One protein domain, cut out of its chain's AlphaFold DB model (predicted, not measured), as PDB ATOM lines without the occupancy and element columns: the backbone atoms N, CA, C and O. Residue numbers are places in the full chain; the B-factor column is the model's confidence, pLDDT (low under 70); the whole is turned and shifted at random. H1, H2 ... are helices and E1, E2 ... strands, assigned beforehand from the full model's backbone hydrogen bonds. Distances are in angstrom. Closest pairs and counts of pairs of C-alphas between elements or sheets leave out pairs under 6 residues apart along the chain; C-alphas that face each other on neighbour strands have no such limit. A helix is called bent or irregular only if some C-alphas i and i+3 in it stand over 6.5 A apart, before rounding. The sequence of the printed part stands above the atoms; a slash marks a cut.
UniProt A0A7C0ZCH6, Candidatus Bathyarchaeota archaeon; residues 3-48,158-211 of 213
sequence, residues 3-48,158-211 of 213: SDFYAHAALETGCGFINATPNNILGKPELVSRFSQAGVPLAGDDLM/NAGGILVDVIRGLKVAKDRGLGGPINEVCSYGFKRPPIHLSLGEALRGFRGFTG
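What this domain is: This is residues 3 to 48 and 158 to 211 of the 213 residues of a protein of Candidatus Bathyarchaeota archaeon (UniProt A0A7C0ZCH6). The longest helix, H3, folds back into the short helix H4, and H5 packs on H4 at a steep angle and reaches H3 with its residues 206 to 210. In the middle of the model lies one short strand, E1, and on its other side H1 and H2 run loosely side by side. The printed part has 100 residues, with five named helices and one named strand in the order H1, H2, E1, H3, H4, H5, and its class is mostly helix. It is compact, with a radius of gyration of the C-alphas of 12.2 A, and its rounded outline spans 34 by 28 by 23 A.

How they stand to each other: H3, residues 158 to 175, and H4, residues 183 to 189, form a helical hairpin and touch, with H3 taking part through residues 162 to 170 alone. The closest C-alphas, those of Ile 162 and Gly 189, are 5.9 A apart, and the two helices run opposite ways at a shallow tilt of 19 degrees. H5, residues 199 to 210, touches H4, with the closest C-alphas, those of Tyr 188 and Ala 202, 4.8 A apart, at a steep tilt of 59 degrees, opposite ways. Residues 206 to 210 of H5 alone touch residues 169 to 172 of H3; the closest C-alphas, those of Gly 169 and Thr 210, are 6.2 A apart, at a steep tilt of 40 degrees, the same way. The helix packing is mostly crossed, but only just: of these 3 pairs, 1 is at a shallow tilt. E1, residues 41 to 43, pairs with no named strand, but short parallel pairings join its residues 42 to 43 to residues 17 to 18 and its residues 41 to 42 to residues 180 to 181. Its closest C-alpha pair with H3 is Pro 41 and Lys 174, 6.2 A, and with H4 Ala 43 and Cys 186, 5.4 A. H1, residues 3 to 13, and H2, residues 29 to 37, are close but not clearly touching, with the C-alphas of Leu 11 and Phe 35 6.3 A apart, at a shallow tilt of 19 degrees, the same way. H1 and H2 are both apart from H3, H4 and H5. Every O i to N i+4 pair is within hydrogen-bond range in H1, H2 and H5; in H3 it is 13 of 14 and in H4 2 of 3.

Where its parts are: H3 is 27.3 A from first to last C-alpha and is irregular, but only just: C-alphas 158 and 161 are 6.8 A apart. H5 measures 16.5 A, H1 15.5 A and H2 12.1 A. H1 begins at C-alpha 3, (-0.418, -28.266, -37.259), and H5 ends at C-alpha 210, (23.510, -18.509, -44.635).

The domain as a whole: The two C-alphas farthest apart, those of Glu 12 and Gly 200, are 35.0 A apart. Residues 49 to 157 are not printed, and C-alphas 48 and 158 are 8.4 A apart across this cut. The link from H1 to H2, 15 residues, is long. The mean pLDDT of the printed part is 95.4, and no printed residue is under 70.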
ATOM      1  N   SER A   3      -1.520 -29.133 -36.811       93.75
ATOM      2  CA  SER A   3      -0.418 -28.266 -37.259       93.75
ATOM      3  C   SER A   3      -0.636 -26.798 -36.891       93.75
ATOM      4  O   SER A   3       0.322 -26.120 -36.539       93.75
ATOM      5  N   ASP A   4      -1.887 -26.325 -36.900       94.00
ATOM      6  CA  ASP A   4      -2.214 -24.947 -36.511       94.00
ATOM      7  C   ASP A   4      -1.958 -24.723 -35.023       94.00
ATOM      8  O   ASP A   4      -1.370 -23.718 -34.636       94.00
ATOM      9  N   PHE A   5      -2.362 -25.688 -34.194       96.00
ATOM     10  CA  PHE A   5      -2.138 -25.639 -32.753       96.00
ATOM     11  C   PHE A   5      -0.642 -25.526 -32.428       96.00
ATOM     12  O   PHE A   5      -0.242 -24.644 -31.672       96.00
ATOM     13  N   TYR A   6       0.199 -26.358 -33.053       96.94
ATOM     14  CA  TYR A   6       1.646 -26.296 -32.838       96.94
ATOM     15  C   TYR A   6       2.291 -25.035 -33.420       96.94
ATOM     16  O   TYR A   6       3.226 -24.511 -32.816       96.94
ATOM     17  N   ALA A   7       1.785 -24.505 -34.538       97.00
ATOM     18  CA  ALA A   7       2.249 -23.227 -35.071       97.00
ATOM     19  C   ALA A   7       1.939 -22.070 -34.104       97.00
ATOM     20  O   ALA A   7       2.796 -21.223 -33.863       97.00
ATOM     21  N   HIS A   8       0.750 -22.056 -33.494       96.50
ATOM     22  CA  HIS A   8       0.401 -21.068 -32.470       96.50
ATOM     23  C   HIS A   8       1.269 -21.199 -31.212       96.50
ATOM     24  O   HIS A   8       1.787 -20.191 -30.740       96.50
ATOM     25  N   ALA A   9       1.510 -22.417 -30.720       97.38
ATOM     26  CA  ALA A   9       2.382 -22.636 -29.565       97.38
ATOM     27  C   ALA A   9       3.841 -22.201 -29.831       97.38
ATOM     28  O   ALA A   9       4.495 -21.611 -28.968       97.38
ATOM     29  N   ALA A  10       4.360 -22.453 -31.039       97.00
ATOM     30  CA  ALA A  10       5.692 -21.995 -31.439       97.00
ATOM     31  C   ALA A  10       5.776 -20.461 -31.470       97.00
ATOM     32  O   ALA A  10       6.725 -19.877 -30.947       97.00
ATOM     33  N   LEU A  11       4.743 -19.809 -32.008       96.69
ATOM     34  CA  LEU A  11       4.634 -18.356 -32.033       96.69
ATOM     35  C   LEU A  11       4.606 -17.750 -30.622       96.69
ATOM     36  O   LEU A  11       5.355 -16.816 -30.349       96.69
ATOM     37  N   GLU A  12       3.782 -18.289 -29.721       96.62
ATOM     38  CA  GLU A  12       3.652 -17.809 -28.333       96.62
ATOM     39  C   GLU A  12       4.955 -17.931 -27.534       96.62
ATOM     40  O   GLU A  12       5.237 -17.104 -26.670       96.62
ATOM     41  N   THR A  13       5.773 -18.937 -27.843       96.56
ATOM     42  CA  THR A  13       7.057 -19.187 -27.170       96.56
ATOM     43  C   THR A  13       8.252 -18.511 -27.850       96.56
ATOM     44  O   THR A  13       9.376 -18.604 -27.353       96.56
ATOM     45  N   GLY A  14       8.054 -17.841 -28.991       95.38
ATOM     46  CA  GLY A  14       9.144 -17.243 -29.768       95.38
ATOM     47  C   GLY A  14      10.080 -18.275 -30.419       95.38
ATOM     48  O   GLY A  14      11.257 -17.993 -30.693       95.38
ATOM     49  N   CYS A  15       9.599 -19.503 -30.628       95.88
ATOM     50  CA  CYS A  15      10.336 -20.564 -31.301       95.88
ATOM     51  C   CYS A  15      10.051 -20.533 -32.807       95.88
ATOM     52  O   CYS A  15       8.902 -20.412 -33.223       95.88
ATOM     53  N   GLY A  16      11.097 -20.663 -33.629       96.69
ATOM     54  CA  GLY A  16      10.908 -20.777 -35.074       96.69
ATOM     55  C   GLY A  16      10.104 -22.031 -35.422       96.69
ATOM     56  O   GLY A  16      10.252 -23.062 -34.764       96.69
ATOM     57  N   PHE A  17       9.265 -21.954 -36.453       98.00
ATOM     58  CA  PHE A  17       8.385 -23.057 -36.846       98.00
ATOM     59  C   PHE A  17       8.728 -23.587 -38.239       98.00
ATOM     60  O   PHE A  17       8.868 -22.816 -39.189       98.00
ATOM     61  N   ILE A  18       8.830 -24.913 -38.363       98.25
ATOM     62  CA  ILE A  18       9.037 -25.623 -39.631       98.25
ATOM     63  C   ILE A  18       7.826 -26.505 -39.892       98.25
ATOM     64  O   ILE A  18       7.566 -27.437 -39.131       98.25
ATOM     65  N   ASN A  19       7.132 -26.278 -41.004       96.88
ATOM     66  CA  ASN A  19       6.107 -27.193 -41.474       96.88
ATOM     67  C   ASN A  19       6.644 -28.110 -42.578       96.88
ATOM     68  O   ASN A  19       6.579 -27.794 -43.765       96.88
ATOM     69  N   ALA A  20       7.128 -29.287 -42.186       94.81
ATOM     70  CA  ALA A  20       7.575 -30.315 -43.127       94.81
ATOM     71  C   ALA A  20       6.419 -31.079 -43.808       94.81
ATOM     72  O   ALA A  20       6.670 -31.941 -44.645       94.81
ATOM     73  N   THR A  21       5.160 -30.787 -43.459       91.25
ATOM     74  CA  THR A  21       3.978 -31.525 -43.934       91.25
ATOM     75  C   THR A  21       3.208 -30.759 -45.020       91.25
ATOM     76  O   THR A  21       3.362 -29.542 -45.130       91.25
ATOM     77  N   PRO A  22       2.301 -31.417 -45.772       87.31
ATOM     78  CA  PRO A  22       1.452 -30.759 -46.776       87.31
ATOM     79  C   PRO A  22       0.413 -29.766 -46.230       87.31
ATOM     80  O   PRO A  22      -0.216 -29.043 -47.014       87.31
ATOM     81  N   ASN A  23       0.198 -29.725 -44.908       91.69
ATOM     82  CA  ASN A  23      -0.777 -28.828 -44.288       91.69
ATOM     83  C   ASN A  23      -0.502 -27.369 -44.667       91.69
ATOM     84  O   ASN A  23       0.647 -26.962 -44.753       91.69
ATOM     85  N   ASN A  24      -1.555 -26.593 -44.925       91.19
ATOM     86  CA  ASN A  24      -1.427 -25.222 -45.424       91.19
ATOM     87  C   ASN A  24      -1.223 -24.213 -44.292       91.19
ATOM     88  O   ASN A  24      -2.195 -23.647 -43.796       91.19
ATOM     89  N   ILE A  25       0.028 -24.021 -43.869       95.44
ATOM     90  CA  ILE A  25       0.413 -23.059 -42.829       95.44
ATOM     91  C   ILE A  25       0.789 -21.721 -43.463       95.44
ATOM     92  O   ILE A  25       0.275 -20.686 -43.044       95.44
ATOM     93  N   LEU A  26       1.619 -21.723 -44.509       94.56
ATOM     94  CA  LEU A  26       2.046 -20.486 -45.177       94.56
ATOM     95  C   LEU A  26       0.960 -19.837 -46.030       94.56
ATOM     96  O   LEU A  26       0.976 -18.625 -46.219       94.56
ATOM     97  N   GLY A  27      -0.031 -20.601 -46.486       91.69
ATOM     98  CA  GLY A  27      -1.200 -20.043 -47.162       91.69
ATOM     99  C   GLY A  27      -2.222 -19.395 -46.224       91.69
ATOM    100  O   GLY A  27      -3.336 -19.131 -46.669       91.69
ATOM    101  N   LYS A  28      -1.894 -19.162 -44.942       94.81
ATOM    102  CA  LYS A  28      -2.754 -18.482 -43.955       94.81
ATOM    103  C   LYS A  28      -2.205 -17.085 -43.639       94.81
ATOM    104  O   LYS A  28      -1.362 -16.960 -42.747       94.81
ATOM    105  N   PRO A  29      -2.695 -16.021 -44.311       94.81
ATOM    106  CA  PRO A  29      -2.125 -14.677 -44.194       94.81
ATOM    107  C   PRO A  29      -2.117 -14.130 -42.764       94.81
ATOM    108  O   PRO A  29      -1.155 -13.488 -42.356       94.81
ATOM    109  N   GLU A  30      -3.160 -14.418 -41.983       95.56
ATOM    110  CA  GLU A  30      -3.254 -13.979 -40.588       95.56
ATOM    111  C   GLU A  30      -2.147 -14.596 -39.720       95.56
ATOM    112  O   GLU A  30      -1.456 -13.888 -38.990       95.56
ATOM    113  N   LEU A  31      -1.931 -15.910 -39.839       95.62
ATOM    114  CA  LEU A  31      -0.891 -16.614 -39.091       95.62
ATOM    115  C   LEU A  31       0.500 -16.112 -39.497       95.62
ATOM    116  O   LEU A  31       1.296 -15.740 -38.639       95.62
ATOM    117  N   VAL A  32       0.759 -16.026 -40.802       96.81
ATOM    118  CA  VAL A  32       2.008 -15.497 -41.373       96.81
ATOM    119  C   VAL A  32       2.302 -14.074 -40.881       96.81
ATOM    120  O   VAL A  32       3.433 -13.771 -40.490       96.81
ATOM    121  N   SER A  33       1.285 -13.212 -40.848       97.25
ATOM    122  CA  SER A  33       1.400 -11.839 -40.349       97.25
ATOM    123  C   SER A  33       1.802 -11.810 -38.874       97.25
ATOM    124  O   SER A  33       2.718 -11.079 -38.500       97.25
ATOM    125  N   ARG A  34       1.211 -12.673 -38.038       97.75
ATOM    126  CA  ARG A  34       1.567 -12.766 -36.615       97.75
ATOM    127  C   ARG A  34       3.016 -13.211 -36.391       97.75
ATOM    128  O   ARG A  34       3.692 -12.622 -35.554       97.75
ATOM    129  N   PHE A  35       3.516 -14.191 -37.151       98.19
ATOM    130  CA  PHE A  35       4.936 -14.585 -37.109       98.19
ATOM    131  C   PHE A  35       5.863 -13.430 -37.507       98.19
ATOM    132  O   PHE A  35       6.885 -13.199 -36.859       98.19
ATOM    133  N   SER A  36       5.475 -12.668 -38.533       97.19
ATOM    134  CA  SER A  36       6.228 -11.501 -39.002       97.19
ATOM    135  C   SER A  36       6.296 -10.404 -37.934       97.19
ATOM    136  O   SER A  36       7.375  -9.910 -37.627       97.19
ATOM    137  N   GLN A  37       5.160 -10.072 -37.312       97.19
ATOM    138  CA  GLN A  37       5.067  -9.058 -36.252       97.19
ATOM    139  C   GLN A  37       5.820  -9.451 -34.977       97.19
ATOM    140  O   GLN A  37       6.398  -8.594 -34.317       97.19
ATOM    141  N   ALA A  38       5.827 -10.741 -34.633       96.69
ATOM    142  CA  ALA A  38       6.509 -11.250 -33.448       96.69
ATOM    143  C   ALA A  38       8.028 -11.430 -33.639       96.69
ATOM    144  O   ALA A  38       8.711 -11.802 -32.687       96.69
ATOM    145  N   GLY A  39       8.568 -11.218 -34.848       97.00
ATOM    146  CA  GLY A  39       9.980 -11.493 -35.136       97.00
ATOM    147  C   GLY A  39      10.331 -12.985 -35.048       97.00
ATOM    148  O   GLY A  39      11.474 -13.337 -34.764       97.00
ATOM    149  N   VAL A  40       9.346 -13.871 -35.243       98.00
ATOM    150  CA  VAL A  40       9.515 -15.327 -35.141       98.00
ATOM    151  C   VAL A  40       9.589 -15.916 -36.547       98.00
ATOM    152  O   VAL A  40       8.659 -15.715 -37.330       98.00
ATOM    153  N   PRO A  41      10.660 -16.637 -36.908       98.12
ATOM    154  CA  PRO A  41      10.826 -17.113 -38.272       98.12
ATOM    155  C   PRO A  41       9.999 -18.384 -38.544       98.12
ATOM    156  O   PRO A  41       9.803 -19.232 -37.668       98.12
ATOM    157  N   LEU A  42       9.523 -18.513 -39.779       98.12
ATOM    158  CA  LEU A  42       8.626 -19.564 -40.263       98.12
ATOM    159  C   LEU A  42       9.172 -20.148 -41.577       98.12
ATOM    160  O   LEU A  42       9.619 -19.401 -42.447       98.12
ATOM    161  N   ALA A  43       9.123 -21.471 -41.747       98.12
ATOM    162  CA  ALA A  43       9.455 -22.140 -43.007       98.12
ATOM    163  C   ALA A  43       8.491 -23.295 -43.327       98.12
ATOM    164  O   ALA A  43       7.966 -23.943 -42.420       98.12
ATOM    165  N   GLY A  44       8.257 -23.553 -44.613       96.06
ATOM    166  CA  GLY A  44       7.239 -24.488 -45.102       96.06
ATOM    167  C   GLY A  44       6.870 -24.217 -46.570       96.06
ATOM    168  O   GLY A  44       7.474 -23.357 -47.212       96.06
ATOM    169  N   ASP A  45       5.847 -24.863 -47.133       95.00
ATOM    170  CA  ASP A  45       5.183 -26.079 -46.635       95.00
ATOM    171  C   ASP A  45       5.576 -27.287 -47.498       95.00
ATOM    172  O   ASP A  45       5.866 -27.132 -48.686       95.00
ATOM    173  N   ASP A  46       5.493 -28.487 -46.917       92.00
ATOM    174  CA  ASP A  46       5.851 -29.778 -47.526       92.00
ATOM    175  C   ASP A  46       7.343 -29.877 -47.881       92.00
ATOM    176  O   ASP A  46       7.802 -29.342 -48.891       92.00
ATOM    177  N   LEU A  47       8.116 -30.560 -47.032       94.06
ATOM    178  CA  LEU A  47       9.569 -30.649 -47.176       94.06
ATOM    179  C   LEU A  47       9.953 -31.315 -48.508       94.06
ATOM    180  O   LEU A  47       9.362 -32.312 -48.942       94.06
ATOM    181  N   MET A  48      10.980 -30.774 -49.155       91.88
ATOM    182  CA  MET A  48      11.618 -31.391 -50.306       91.88
ATOM    183  C   MET A  48      12.629 -32.445 -49.844       91.88
ATOM    184  O   MET A  48      13.380 -32.242 -48.894       91.88
ATOM    185  N   ASN A 158      16.050 -39.221 -46.670       90.38
ATOM    186  CA  ASN A 158      15.786 -38.202 -47.679       90.38
ATOM    187  C   ASN A 158      15.356 -36.855 -47.090       90.38
ATOM    188  O   ASN A 158      15.632 -35.814 -47.684       90.38
ATOM    189  N   ALA A 159      14.687 -36.857 -45.939       91.06
ATOM    190  CA  ALA A 159      14.317 -35.629 -45.242       91.06
ATOM    191  C   ALA A 159      15.497 -35.015 -44.470       91.06
ATOM    192  O   ALA A 159      15.577 -33.795 -44.332       91.06
ATOM    193  N   GLY A 160      16.412 -35.850 -43.966       93.56
ATOM    194  CA  GLY A 160      17.414 -35.459 -42.973       93.56
ATOM    195  C   GLY A 160      18.301 -34.294 -43.408       93.56
ATOM    196  O   GLY A 160      18.400 -33.304 -42.687       93.56
ATOM    197  N   GLY A 161      18.909 -34.384 -44.596       93.75
ATOM    198  CA  GLY A 161      19.832 -33.355 -45.091       93.75
ATOM    199  C   GLY A 161      19.174 -31.979 -45.225       93.75
ATOM    200  O   GLY A 161      19.648 -31.003 -44.646       93.75
ATOM    201  N   ILE A 162      18.033 -31.921 -45.919       95.56
ATOM    202  CA  ILE A 162      17.294 -30.669 -46.135       95.56
ATOM    203  C   ILE A 162      16.754 -30.115 -44.813       95.56
ATOM    204  O   ILE A 162      16.829 -28.912 -44.570       95.56
ATOM    205  N   LEU A 163      16.253 -30.972 -43.918       96.75
ATOM    206  CA  LEU A 163      15.716 -30.530 -42.633       96.75
ATOM    207  C   LEU A 163      16.796 -29.898 -41.742       96.75
ATOM    208  O   LEU A 163      16.544 -28.861 -41.129       96.75
ATOM    209  N   VAL A 164      18.001 -30.476 -41.690       97.06
ATOM    210  CA  VAL A 164      19.134 -29.900 -40.943       97.06
ATOM    211  C   VAL A 164      19.509 -28.524 -41.493       97.06
ATOM    212  O   VAL A 164      19.716 -27.588 -40.716       97.06
ATOM    213  N   ASP A 165      19.552 -28.375 -42.815       97.06
ATOM    214  CA  ASP A 165      19.826 -27.090 -43.460       97.06
ATOM    215  C   ASP A 165      18.754 -26.045 -43.130       97.06
ATOM    216  O   ASP A 165      19.084 -24.925 -42.738       97.06
ATOM    217  N   VAL A 166      17.472 -26.415 -43.202       97.81
ATOM    218  CA  VAL A 166      16.348 -25.532 -42.854       97.81
ATOM    219  C   VAL A 166      16.409 -25.098 -41.387       97.81
ATOM    220  O   VAL A 166      16.240 -23.913 -41.100       97.81
ATOM    221  N   ILE A 167      16.688 -26.019 -40.455       97.75
ATOM    222  CA  ILE A 167      16.839 -25.705 -39.024       97.75
ATOM    223  C   ILE A 167      17.941 -24.658 -38.824       97.75
ATOM    224  O   ILE A 167      17.748 -23.667 -38.114       97.75
ATOM    225  N   ARG A 168      19.093 -24.844 -39.476       97.38
ATOM    226  CA  ARG A 168      20.219 -23.904 -39.400       97.38
ATOM    227  C   ARG A 168      19.882 -22.563 -40.051       97.38
ATOM    228  O   ARG A 168      20.193 -21.523 -39.476       97.38
ATOM    229  N   GLY A 169      19.205 -22.573 -41.198       97.62
ATOM    230  CA  GLY A 169      18.728 -21.366 -41.876       97.62
ATOM    231  C   GLY A 169      17.779 -20.547 -41.002       97.62
ATOM    232  O   GLY A 169      17.972 -19.345 -40.834       97.62
ATOM    233  N   LEU A 170      16.807 -21.190 -40.352       97.25
ATOM    234  CA  LEU A 170      15.909 -20.521 -39.405       97.25
ATOM    235  C   LEU A 170      16.634 -20.004 -38.164       97.25
ATOM    236  O   LEU A 170      16.273 -18.947 -37.650       97.25
ATOM    237  N   LYS A 171      17.672 -20.700 -37.689       97.44
ATOM    238  CA  LYS A 171      18.514 -20.188 -36.603       97.44
ATOM    239  C   LYS A 171      19.232 -18.899 -37.014       97.44
ATOM    240  O   LYS A 171      19.209 -17.943 -36.247       97.44
ATOM    241  N   VAL A 172      19.787 -18.842 -38.227       97.50
ATOM    242  CA  VAL A 172      20.386 -17.616 -38.787       97.50
ATOM    243  C   VAL A 172      19.347 -16.495 -38.902       97.50
ATOM    244  O   VAL A 172      19.635 -15.360 -38.532       97.50
ATOM    245  N   ALA A 173      18.132 -16.800 -39.368       97.38
ATOM    246  CA  ALA A 173      17.042 -15.826 -39.436       97.38
ATOM    247  C   ALA A 173      16.686 -15.263 -38.052       97.38
ATOM    248  O   ALA A 173      16.603 -14.047 -37.884       97.38
ATOM    249  N   LYS A 174      16.564 -16.146 -37.051       96.06
ATOM    250  CA  LYS A 174      16.309 -15.772 -35.657       96.06
ATOM    251  C   LYS A 174      17.411 -14.871 -35.098       96.06
ATOM    252  O   LYS A 174      17.104 -13.859 -34.481       96.06
ATOM    253  N   ASP A 175      18.677 -15.195 -35.354       96.25
ATOM    254  CA  ASP A 175      19.823 -14.396 -34.892       96.25
ATOM    255  C   ASP A 175      19.887 -13.010 -35.547       96.25
ATOM    256  O   ASP A 175      20.422 -12.071 -34.962       96.25
ATOM    257  N   ARG A 176      19.306 -12.866 -36.742       96.44
ATOM    258  CA  ARG A 176      19.162 -11.591 -37.458       96.44
ATOM    259  C   ARG A 176      17.874 -10.835 -37.111       96.44
ATOM    260  O   ARG A 176      17.632  -9.783 -37.694       96.44
ATOM    261  N   GLY A 177      17.045 -11.356 -36.204       95.56
ATOM    262  CA  GLY A 177      15.761 -10.753 -35.836       95.56
ATOM    263  C   GLY A 177      14.716 -10.774 -36.958       95.56
ATOM    264  O   GLY A 177      13.816  -9.938 -36.968       95.56
ATOM    265  N   LEU A 178      14.838 -11.693 -37.920       97.50
ATOM    266  CA  LEU A 178      13.884 -11.839 -39.018       97.50
ATOM    267  C   LEU A 178      12.686 -12.685 -38.570       97.50
ATOM    268  O   LEU A 178      12.856 -13.791 -38.054       97.50
ATOM    269  N   GLY A 179      11.479 -12.168 -38.803       97.06
ATOM    270  CA  GLY A 179      10.215 -12.852 -38.536       97.06
ATOM    271  C   GLY A 179       9.459 -13.216 -39.808       97.06
ATOM    272  O   GLY A 179       9.692 -12.646 -40.871       97.06
ATOM    273  N   GLY A 180       8.511 -14.140 -39.677       97.81
ATOM    274  CA  GLY A 180       7.694 -14.601 -40.790       97.81
ATOM    275  C   GLY A 180       8.424 -15.576 -41.723       97.81
ATOM    276  O   GLY A 180       9.458 -16.142 -41.357       97.81
ATOM    277  N   PRO A 181       7.852 -15.830 -42.912       97.75
ATOM    278  CA  PRO A 181       8.415 -16.718 -43.919       97.75
ATOM    279  C   PRO A 181       9.794 -16.261 -44.394       97.75
ATOM    280  O   PRO A 181       9.938 -15.154 -44.910       97.75
ATOM    281  N   ILE A 182      10.801 -17.127 -44.279       97.94
ATOM    282  CA  ILE A 182      12.154 -16.834 -44.772       97.94
ATOM    283  C   ILE A 182      12.294 -17.377 -46.193       97.94
ATOM    284  O   ILE A 182      12.546 -18.565 -46.381       97.94
ATOM    285  N   ASN A 183      12.104 -16.519 -47.198       97.31
ATOM    286  CA  ASN A 183      11.988 -16.919 -48.605       97.31
ATOM    287  C   ASN A 183      13.166 -17.766 -49.107       97.31
ATOM    288  O   ASN A 183      12.942 -18.750 -49.811       97.31
ATOM    289  N   GLU A 184      14.399 -17.436 -48.731       97.44
ATOM    290  CA  GLU A 184      15.605 -18.163 -49.140       97.44
ATOM    291  C   GLU A 184      15.640 -19.582 -48.564       97.44
ATOM    292  O   GLU A 184      16.095 -20.511 -49.226       97.44
ATOM    293  N   VAL A 185      15.116 -19.767 -47.349       97.69
ATOM    294  CA  VAL A 185      15.000 -21.081 -46.701       97.69
ATOM    295  C   VAL A 185      13.804 -21.850 -47.263       97.69
ATOM    296  O   VAL A 185      13.923 -23.038 -47.562       97.69
ATOM    297  N   CYS A 186      12.664 -21.178 -47.453       97.50
ATOM    298  CA  CYS A 186      11.449 -21.776 -47.997       97.50
ATOM    299  C   CYS A 186      11.673 -22.309 -49.420       97.50
ATOM    300  O   CYS A 186      11.389 -23.470 -49.693       97.50
ATOM    301  N   SER A 187      12.224 -21.481 -50.311       96.12
ATOM    302  CA  SER A 187      12.427 -21.839 -51.724       96.12
ATOM    303  C   SER A 187      13.425 -22.986 -51.897       96.12
ATOM    304  O   SER A 187      13.316 -23.758 -52.842       96.12
ATOM    305  N   TYR A 188      14.398 -23.107 -50.988       96.19
ATOM    306  CA  TYR A 188      15.373 -24.200 -50.981       96.19
ATOM    307  C   TYR A 188      14.792 -25.514 -50.455       96.19
ATOM    308  O   TYR A 188      15.066 -26.575 -51.009       96.19
ATOM    309  N   GLY A 189      14.027 -25.452 -49.363       95.88
ATOM    310  CA  GLY A 189      13.682 -26.639 -48.586       95.88
ATOM    311  C   GLY A 189      12.305 -27.241 -48.848       95.88
ATOM    312  O   GLY A 189      12.034 -28.319 -48.323       95.88
ATOM    313  N   PHE A 190      11.416 -26.576 -49.592       95.38
ATOM    314  CA  PHE A 190       9.988 -26.914 -49.585       95.38
ATOM    315  C   PHE A 190       9.354 -26.909 -50.975       95.38
ATOM    316  O   PHE A 190       9.783 -26.190 -51.872       95.38
ATOM    317  N   LYS A 191       8.296 -27.711 -51.143       91.31
ATOM    318  CA  LYS A 191       7.557 -27.861 -52.407       91.31
ATOM    319  C   LYS A 191       6.525 -26.759 -52.627       91.31
ATOM    320  O   LYS A 191       6.161 -26.488 -53.769       91.31
ATOM    321  N   ARG A 192       6.038 -26.136 -51.548       90.94
ATOM    322  CA  ARG A 192       5.108 -24.999 -51.597       90.94
ATOM    323  C   ARG A 192       5.693 -23.776 -50.876       90.94
ATOM    324  O   ARG A 192       5.180 -23.392 -49.821       90.94
ATOM    325  N   PRO A 193       6.779 -23.188 -51.406       93.81
ATOM    326  CA  PRO A 193       7.339 -21.953 -50.875       93.81
ATOM    327  C   PRO A 193       6.472 -20.734 -51.253       93.81
ATOM    328  O   PRO A 193       5.701 -20.801 -52.211       93.81
ATOM    329  N   PRO A 194       6.619 -19.584 -50.567       92.19
ATOM    330  CA  PRO A 194       5.997 -18.325 -50.995       92.19
ATOM    331  C   PRO A 194       6.482 -17.832 -52.365       92.19
ATOM    332  O   PRO A 194       5.733 -17.175 -53.084       92.19
ATOM    333  N   ILE A 195       7.740 -18.131 -52.710       91.94
ATOM    334  CA  ILE A 195       8.374 -17.773 -53.979       91.94
ATOM    335  C   ILE A 195       8.921 -19.053 -54.605       91.94
ATOM    336  O   ILE A 195       9.709 -19.760 -53.983       91.94
ATOM    337  N   HIS A 196       8.508 -19.346 -55.835       88.69
ATOM    338  CA  HIS A 196       9.060 -20.451 -56.612       88.69
ATOM    339  C   HIS A 196      10.313 -19.974 -57.354       88.69
ATOM    340  O   HIS A 196      10.265 -18.984 -58.081       88.69
ATOM    341  N   LEU A 197      11.426 -20.677 -57.155       91.50
ATOM    342  CA  LEU A 197      12.713 -20.432 -57.809       91.50
ATOM    343  C   LEU A 197      13.207 -21.734 -58.432       91.50
ATOM    344  O   LEU A 197      12.879 -22.809 -57.926       91.50
ATOM    345  N   SER A 198      14.040 -21.652 -59.474       90.69
ATOM    346  CA  SER A 198      14.737 -22.847 -59.969       90.69
ATOM    347  C   SER A 198      15.603 -23.470 -58.874       90.69
ATOM    348  O   SER A 198      16.070 -22.774 -57.964       90.69
ATOM    349  N   LEU A 199      15.887 -24.772 -58.970       89.88
ATOM    350  CA  LEU A 199      16.695 -25.470 -57.956       89.88
ATOM    351  C   LEU A 199      18.063 -24.795 -57.753       89.88
ATOM    352  O   LEU A 199      18.544 -24.644 -56.628       89.88
ATOM    353  N   GLY A 200      18.671 -24.331 -58.848       92.38
ATOM    354  CA  GLY A 200      19.944 -23.616 -58.814       92.38
ATOM    355  C   GLY A 200      19.856 -22.231 -58.166       92.38
ATOM    356  O   GLY A 200      20.764 -21.845 -57.429       92.38
ATOM    357  N   GLU A 201      18.791 -21.470 -58.426       94.12
ATOM    358  CA  GLU A 201      18.564 -20.162 -57.793       94.12
ATOM    359  C   GLU A 201      18.262 -20.298 -56.305       94.12
ATOM    360  O   GLU A 201      18.856 -19.578 -55.506       94.12
ATOM    361  N   ALA A 202      17.410 -21.254 -55.932       95.00
ATOM    362  CA  ALA A 202      17.073 -21.537 -54.546       95.00
ATOM    363  C   ALA A 202      18.318 -21.912 -53.727       95.00
ATOM    364  O   ALA A 202      18.546 -21.352 -52.655       95.00
ATOM    365  N   LEU A 203      19.187 -22.781 -54.266       95.12
ATOM    366  CA  LEU A 203      20.453 -23.142 -53.624       95.12
ATOM    367  C   LEU A 203      21.388 -21.934 -53.460       95.12
ATOM    368  O   LEU A 203      21.985 -21.759 -52.397       95.12
ATOM    369  N   ARG A 204      21.526 -21.090 -54.494       96.38
ATOM    370  CA  ARG A 204      22.343 -19.866 -54.409       96.38
ATOM    371  C   ARG A 204      21.789 -18.888 -53.377       96.38
ATOM    372  O   ARG A 204      22.566 -18.349 -52.594       96.38
ATOM    373  N   GLY A 205      20.471 -18.693 -53.351       96.38
ATOM    374  CA  GLY A 205      19.786 -17.842 -52.378       96.38
ATOM    375  C   GLY A 205      20.011 -18.322 -50.947       96.38
ATOM    376  O   GLY A 205      20.451 -17.547 -50.101       96.38
ATOM    377  N   PHE A 206      19.821 -19.617 -50.692       97.19
ATOM    378  CA  PHE A 206      20.063 -20.218 -49.381       97.19
ATOM    379  C   PHE A 206      21.521 -20.071 -48.917       97.19
ATOM    380  O   PHE A 206      21.786 -19.693 -47.774       97.19
ATOM    381  N   ARG A 207      22.485 -20.319 -49.809       96.31
ATOM    382  CA  ARG A 207      23.920 -20.154 -49.526       96.31
ATOM    383  C   ARG A 207      24.300 -18.708 -49.225       96.31
ATOM    384  O   ARG A 207      24.960 -18.444 -48.222       96.31
ATOM    385  N   GLY A 208      23.823 -17.771 -50.045       96.31
ATOM    386  CA  GLY A 208      24.012 -16.339 -49.820       96.31
ATOM    387  C   GLY A 208      23.398 -15.881 -48.497       96.31
ATOM    388  O   GLY A 208      24.032 -15.153 -47.737       96.31
ATOM    389  N   PHE A 209      22.205 -16.381 -48.170       96.31
ATOM    390  CA  PHE A 209      21.538 -16.083 -46.908       96.31
ATOM    391  C   PHE A 209      22.315 -16.622 -45.701       96.31
ATOM    392  O   PHE A 209      22.499 -15.898 -44.724       96.31
ATOM    393  N   THR A 210      22.798 -17.863 -45.753       94.00
ATOM    394  CA  THR A 210      23.510 -18.509 -44.635       94.00
ATOM    395  C   THR A 210      24.979 -18.102 -44.510       94.00
ATOM    396  O   THR A 210      25.577 -18.331 -43.461       94.00
ATOM    397  N   GLY A 211      25.555 -17.454 -45.527       86.62
ATOM    398  CA  GLY A 211      26.963 -17.049 -45.548       86.62
ATOM    399  C   GLY A 211      27.930 -18.181 -45.907       86.62
ATOM    400  O   GLY A 211      29.129 -18.060 -45.666       86.62
TER     401      GLY A 211